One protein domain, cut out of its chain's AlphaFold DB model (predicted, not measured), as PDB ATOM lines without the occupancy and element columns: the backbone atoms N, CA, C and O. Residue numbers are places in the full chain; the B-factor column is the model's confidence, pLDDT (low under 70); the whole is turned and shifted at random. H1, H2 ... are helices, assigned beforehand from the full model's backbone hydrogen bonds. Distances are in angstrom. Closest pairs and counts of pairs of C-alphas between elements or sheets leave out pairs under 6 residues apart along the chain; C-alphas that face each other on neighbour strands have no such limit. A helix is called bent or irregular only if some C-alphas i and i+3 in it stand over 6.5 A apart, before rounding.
ATOM      1  N   GLY A   2     -27.447 -39.541 -43.019       55.03
ATOM      2  CA  GLY A   2     -28.347 -40.240 -42.097       55.03
ATOM      3  C   GLY A   2     -27.624 -40.569 -40.793       55.03
ATOM      4  O   GLY A   2     -26.590 -41.228 -40.831       55.03
ATOM      5  N   GLY A   3     -28.136 -40.086 -39.661       74.81
ATOM      6  CA  GLY A   3     -27.623 -40.457 -38.341       74.81
ATOM      7  C   GLY A   3     -28.003 -41.897 -37.990       74.81
ATOM      8  O   GLY A   3     -29.123 -42.329 -38.273       74.81
ATOM      9  N   ILE A   4     -27.082 -42.635 -37.368       85.69
ATOM     10  CA  ILE A   4     -27.369 -43.961 -36.812       85.69
ATOM     11  C   ILE A   4     -28.284 -43.760 -35.603       85.69
ATOM     12  O   ILE A   4     -27.934 -43.054 -34.659       85.69
ATOM     13  N   LYS A   5     -29.474 -44.363 -35.642       88.31
ATOM     14  CA  LYS A   5     -30.390 -44.380 -34.501       88.31
ATOM     15  C   LYS A   5     -30.088 -45.609 -33.656       88.31
ATOM     16  O   LYS A   5     -30.237 -46.730 -34.133       88.31
ATOM     17  N   THR A   6     -29.719 -45.379 -32.405       87.94
ATOM     18  CA  THR A   6     -29.476 -46.433 -31.420       87.94
ATOM     19  C   THR A   6     -30.430 -46.237 -30.255       87.94
ATOM     20  O   THR A   6     -30.548 -45.132 -29.727       87.94
ATOM     21  N   THR A   7     -31.107 -47.308 -29.852       91.25
ATOM     22  CA  THR A   7     -31.936 -47.331 -28.645       91.25
ATOM     23  C   THR A   7     -31.179 -48.080 -27.559       91.25
ATOM     24  O   THR A   7     -30.695 -49.185 -27.790       91.25
ATOM     25  N   ILE A   8     -31.070 -47.468 -26.383       89.06
ATOM     26  CA  ILE A   8     -30.418 -48.047 -25.208       89.06
ATOM     27  C   ILE A   8     -31.489 -48.163 -24.129       89.06
ATOM     28  O   ILE A   8     -32.245 -47.217 -23.908       89.06
ATOM     29  N   VAL A   9     -31.571 -49.325 -23.487       92.38
ATOM     30  CA  VAL A   9     -32.467 -49.537 -22.348       92.38
ATOM     31  C   VAL A   9     -31.749 -49.050 -21.097       92.38
ATOM     32  O   VAL A   9     -30.630 -49.475 -20.820       92.38
ATOM     33  N   ILE A  10     -32.384 -48.132 -20.379       92.06
ATOM     34  CA  ILE A  10     -31.860 -47.504 -19.168       92.06
ATOM     35  C   ILE A  10     -32.973 -47.570 -18.129       92.06
ATOM     36  O   ILE A  10     -34.152 -47.490 -18.480       92.06
ATOM     37  N   ASP A  11     -32.585 -47.720 -16.870       96.25
ATOM     38  CA  ASP A  11     -33.494 -47.575 -15.746       96.25
ATOM     39  C   ASP A  11     -34.222 -46.212 -15.767       96.25
ATOM     40  O   ASP A  11     -33.676 -45.187 -16.193       96.25
ATOM     41  N   GLU A  12     -35.482 -46.210 -15.333       95.00
ATOM     42  CA  GLU A  12     -36.362 -45.050 -15.450       95.00
ATOM     43  C   GLU A  12     -35.933 -43.894 -14.536       95.00
ATOM     44  O   GLU A  12     -35.990 -42.731 -14.949       95.00
ATOM     45  N   GLU A  13     -35.449 -44.193 -13.329       95.56
ATOM     46  CA  GLU A  13     -34.970 -43.181 -12.387       95.56
ATOM     47  C   GLU A  13     -33.732 -42.478 -12.952       95.56
ATOM     48  O   GLU A  13     -33.698 -41.247 -13.059       95.56
ATOM     49  N   THR A  14     -32.786 -43.272 -13.456       93.12
ATOM     50  CA  THR A  14     -31.559 -42.776 -14.096       93.12
ATOM     51  C   THR A  14     -31.873 -41.900 -15.317       93.12
ATOM     52  O   THR A  14     -31.292 -40.827 -15.507       93.12
ATOM     53  N   LEU A  15     -32.828 -42.321 -16.156       92.88
ATOM     54  CA  LEU A  15     -33.252 -41.549 -17.325       92.88
ATOM     55  C   LEU A  15     -33.909 -40.219 -16.929       92.88
ATOM     56  O   LEU A  15     -33.703 -39.200 -17.595       92.88
ATOM     57  N   ASN A  16     -34.718 -40.219 -15.871       93.81
ATOM     58  CA  ASN A  16     -35.407 -39.026 -15.394       93.81
ATOM     59  C   ASN A  16     -34.436 -38.007 -14.797       93.81
ATOM     60  O   ASN A  16     -34.542 -36.816 -15.103       93.81
ATOM     61  N   GLU A  17     -33.464 -38.457 -14.007       93.81
ATOM     62  CA  GLU A  17     -32.407 -37.597 -13.479       93.81
ATOM     63  C   GLU A  17     -31.583 -36.973 -14.614       93.81
ATOM     64  O   GLU A  17     -31.410 -35.750 -14.673       93.81
ATOM     65  N   PHE A  18     -31.189 -37.782 -15.600       91.88
ATOM     66  CA  PHE A  18     -30.458 -37.288 -16.760       91.88
ATOM     67  C   PHE A  18     -31.269 -36.257 -17.562       91.88
ATOM     68  O   PHE A  18     -30.752 -35.200 -17.928       91.88
ATOM     69  N   LYS A  19     -32.570 -36.487 -17.789       92.62
ATOM     70  CA  LYS A  19     -33.447 -35.514 -18.468       92.62
ATOM     71  C   LYS A  19     -33.567 -34.192 -17.712       92.62
ATOM     72  O   LYS A  19     -33.662 -33.144 -18.361       92.62
ATOM     73  N   ARG A  20     -33.563 -34.207 -16.373       93.56
ATOM     74  CA  ARG A  20     -33.551 -32.980 -15.554       93.56
ATOM     75  C   ARG A  20     -32.259 -32.201 -15.773       93.56
ATOM     76  O   ARG A  20     -32.324 -31.009 -16.069       93.56
ATOM     77  N   PHE A  21     -31.114 -32.880 -15.733       92.12
ATOM     78  CA  PHE A  21     -29.817 -32.276 -16.041       92.12
ATOM     79  C   PHE A  21     -29.784 -31.664 -17.449       92.12
ATOM     80  O   PHE A  21     -29.426 -30.499 -17.614       92.12
ATOM     81  N   VAL A  22     -30.228 -32.409 -18.465       93.12
ATOM     82  CA  VAL A  22     -30.275 -31.930 -19.856       93.12
ATOM     83  C   VAL A  22     -31.193 -30.715 -19.987       93.12
ATOM     84  O   VAL A  22     -30.828 -29.733 -20.632       93.12
ATOM     85  N   SER A  23     -32.355 -30.736 -19.334       91.69
ATOM     86  CA  SER A  23     -33.273 -29.591 -19.326       91.69
ATOM     87  C   SER A  23     -32.644 -28.366 -18.663       91.69
ATOM     88  O   SER A  23     -32.806 -27.263 -19.171       91.69
ATOM     89  N   SER A  24     -31.879 -28.553 -17.585       91.81
ATOM     90  CA  SER A  24     -31.148 -27.471 -16.920       91.81
ATOM     91  C   SER A  24     -30.010 -26.914 -17.778       91.81
ATOM     92  O   SER A  24     -29.789 -25.708 -17.771       91.81
ATOM     93  N   LYS A  25     -29.275 -27.769 -18.501       88.81
ATOM     94  CA  LYS A  25     -28.103 -27.370 -19.301       88.81
ATOM     95  C   LYS A  25     -28.494 -26.715 -20.628       88.81
ATOM     96  O   LYS A  25     -27.872 -25.741 -21.030       88.81
ATOM     97  N   TYR A  26     -29.508 -27.250 -21.307       88.31
ATOM     98  CA  TYR A  26     -29.885 -26.840 -22.667       88.31
ATOM     99  C   TYR A  26     -31.245 -26.136 -22.748       88.31
ATOM    100  O   TYR A  26     -31.705 -25.815 -23.842       88.31
ATOM    101  N   GLY A  27     -31.944 -25.953 -21.624       88.69
ATOM    102  CA  GLY A  27     -33.304 -25.401 -21.592       88.69
ATOM    103  C   GLY A  27     -34.378 -26.338 -22.161       88.69
ATOM    104  O   GLY A  27     -35.539 -25.950 -22.270       88.69
ATOM    105  N   SER A  28     -34.023 -27.568 -22.559       86.19
ATOM    106  CA  SER A  28     -34.962 -28.526 -23.147       86.19
ATOM    107  C   SER A  28     -34.509 -29.972 -22.992       86.19
ATOM    108  O   SER A  28     -33.369 -30.315 -23.289       86.19
ATOM    109  N   SER A  29     -35.448 -30.860 -22.659       85.50
ATOM    110  CA  SER A  29     -35.236 -32.313 -22.641       85.50
ATOM    111  C   SER A  29     -35.104 -32.931 -24.042       85.50
ATOM    112  O   SER A  29     -34.672 -34.076 -24.178       85.50
ATOM    113  N   ARG A  30     -35.415 -32.194 -25.119       88.00
ATOM    114  CA  ARG A  30     -35.298 -32.698 -26.504       88.00
ATOM    115  C   ARG A  30     -33.849 -32.924 -26.942       88.00
ATOM    116  O   ARG A  30     -33.610 -33.657 -27.893       88.00
ATOM    117  N   MET A  31     -32.892 -32.343 -26.221       89.62
ATOM    118  CA  MET A  31     -31.457 -32.466 -26.489       89.62
ATOM    119  C   MET A  31     -30.831 -33.724 -25.862       89.62
ATOM    120  O   MET A  31     -29.612 -33.863 -25.872       89.62
ATOM    121  N   THR A  32     -31.635 -34.659 -25.334       91.06
ATOM    122  CA  THR A  32     -31.135 -35.854 -24.625       91.06
ATOM    123  C   THR A  32     -30.152 -36.664 -25.476       91.06
ATOM    124  O   THR A  32     -29.075 -36.995 -24.995       91.06
ATOM    125  N   SER A  33     -30.461 -36.933 -26.749       89.88
ATOM    126  CA  SER A  33     -29.559 -37.704 -27.619       89.88
ATOM    127  C   SER A  33     -28.223 -36.996 -27.859       89.88
ATOM    128  O   SER A  33     -27.178 -37.637 -27.834       89.88
ATOM    129  N   THR A  34     -28.246 -35.674 -28.038       89.62
ATOM    130  CA  THR A  34     -27.034 -34.860 -28.206       89.62
ATOM    131  C   THR A  34     -26.199 -34.849 -26.931       89.62
ATOM    132  O   THR A  34     -24.988 -35.017 -26.993       89.62
ATOM    133  N   ALA A  35     -26.844 -34.732 -25.770       88.94
ATOM    134  CA  ALA A  35     -26.167 -34.792 -24.482       88.94
ATOM    135  C   ALA A  35     -25.531 -36.168 -24.223       88.94
ATOM    136  O   ALA A  35     -24.433 -36.233 -23.679       88.94
ATOM    137  N   VAL A  36     -26.178 -37.263 -24.640       89.88
ATOM    138  CA  VAL A  36     -25.591 -38.615 -24.581       89.88
ATOM    139  C   VAL A  36     -24.382 -38.723 -25.509       89.88
ATOM    140  O   VAL A  36     -23.355 -39.265 -25.115       89.88
ATOM    141  N   GLU A  37     -24.466 -38.188 -26.726       88.12
ATOM    142  CA  GLU A  37     -23.344 -38.196 -27.666       88.12
ATOM    143  C   GLU A  37     -22.157 -37.365 -27.153       88.12
ATOM    144  O   GLU A  37     -21.014 -37.813 -27.229       88.12
ATOM    145  N   GLU A  38     -22.413 -36.184 -26.585       86.25
ATOM    146  CA  GLU A  38     -21.395 -35.382 -25.902       86.25
ATOM    147  C   GLU A  38     -20.784 -36.139 -24.723       86.25
ATOM    148  O   GLU A  38     -19.563 -36.173 -24.604       86.25
ATOM    149  N   ALA A  39     -21.608 -36.782 -23.890       85.12
ATOM    150  CA  ALA A  39     -21.132 -37.575 -22.764       85.12
ATOM    151  C   ALA A  39     -20.202 -38.696 -23.245       85.12
ATOM    152  O   ALA A  39     -19.091 -38.814 -22.738       85.12
ATOM    153  N   LEU A  40     -20.594 -39.441 -24.282       83.19
ATOM    154  CA  LEU A  40     -19.773 -40.494 -24.885       83.19
ATOM    155  C   LEU A  40     -18.472 -39.960 -25.496       83.19
ATOM    156  O   LEU A  40     -17.432 -40.591 -25.345       83.19
ATOM    157  N   LYS A  41     -18.502 -38.792 -26.150       82.62
ATOM    158  CA  LYS A  41     -17.296 -38.139 -26.695       82.62
ATOM    159  C   LYS A  41     -16.366 -37.621 -25.600       82.62
ATOM    160  O   LYS A  41     -15.151 -37.698 -25.749       82.62
ATOM    161  N   SER A  42     -16.932 -37.102 -24.514       77.12
ATOM    162  CA  SER A  42     -16.195 -36.654 -23.328       77.12
ATOM    163  C   SER A  42     -15.693 -37.814 -22.470       77.12
ATOM    164  O   SER A  42     -14.852 -37.614 -21.595       77.12
ATOM    165  N   PHE A  43     -16.179 -39.034 -22.727       73.25
ATOM    166  CA  PHE A  43     -15.783 -40.231 -22.006       73.25
ATOM    167  C   PHE A  43     -14.374 -40.652 -22.432       73.25
ATOM    168  O   PHE A  43     -14.166 -41.535 -23.263       73.25
ATOM    169  N   ASN A  44     -13.372 -40.000 -21.845       72.62
ATOM    170  CA  ASN A  44     -11.983 -40.395 -21.975       72.62
ATOM    171  C   ASN A  44     -11.755 -41.672 -21.157       72.62
ATOM    172  O   ASN A  44     -11.349 -41.639 -19.994       72.62
TER     173      ASN A  44
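Overview. This is residues 2 to 44 of the 99 residues of an uncharacterized protein of Candidatus Bathyarchaeota archaeon (UniProt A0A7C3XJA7). Two helices stand at about a right angle, roughly as a T, residues 29 to 35 of H2 packing on residues 19 to 23 of H1, and an unnamed stretch, residues 2 to 11, leads into H1. Residues 8 to 14 and 37 to 44 stick out. The printed part has 43 residues, 29 of them in two named helices, H1 then H2 along the chain, with no named strand, and its class is all helix. The whole is only just compact, close to loose, with a radius of gyration of the C-alphas of 10.8 A and spans of 26 by 25 by 22 A.

Arrangement. H1, residues 12 to 26, touches H2, residues 29 to 42, about perpendicular at 88 degrees. H1 touches with residues 19 to 23 alone and H2 with residues 29 to 35 alone; their closest C-alphas, of Ser 23 and Ser 29, are 4.7 A apart. In H1 every O i to N i+4 pair is within hydrogen-bond range; in H2, 8 of 10 are.

Along the chain. H1 begins at C-alpha 12 (-36.362, -45.050, -15.450) and is 20.6 A long. H2, 19.5 A long, ends at C-alpha 42 (-16.195, -36.654, -23.328); it is irregular, with C-alphas 30 and 33 at 7.7 A.

Size, cuts and confidence. The C-alphas farthest apart, of Gly 2 and Glu 13, are 30.6 A apart. The printed part has no cut, the link from H1 to H2 is tight, and residue 2 has pLDDT under 70.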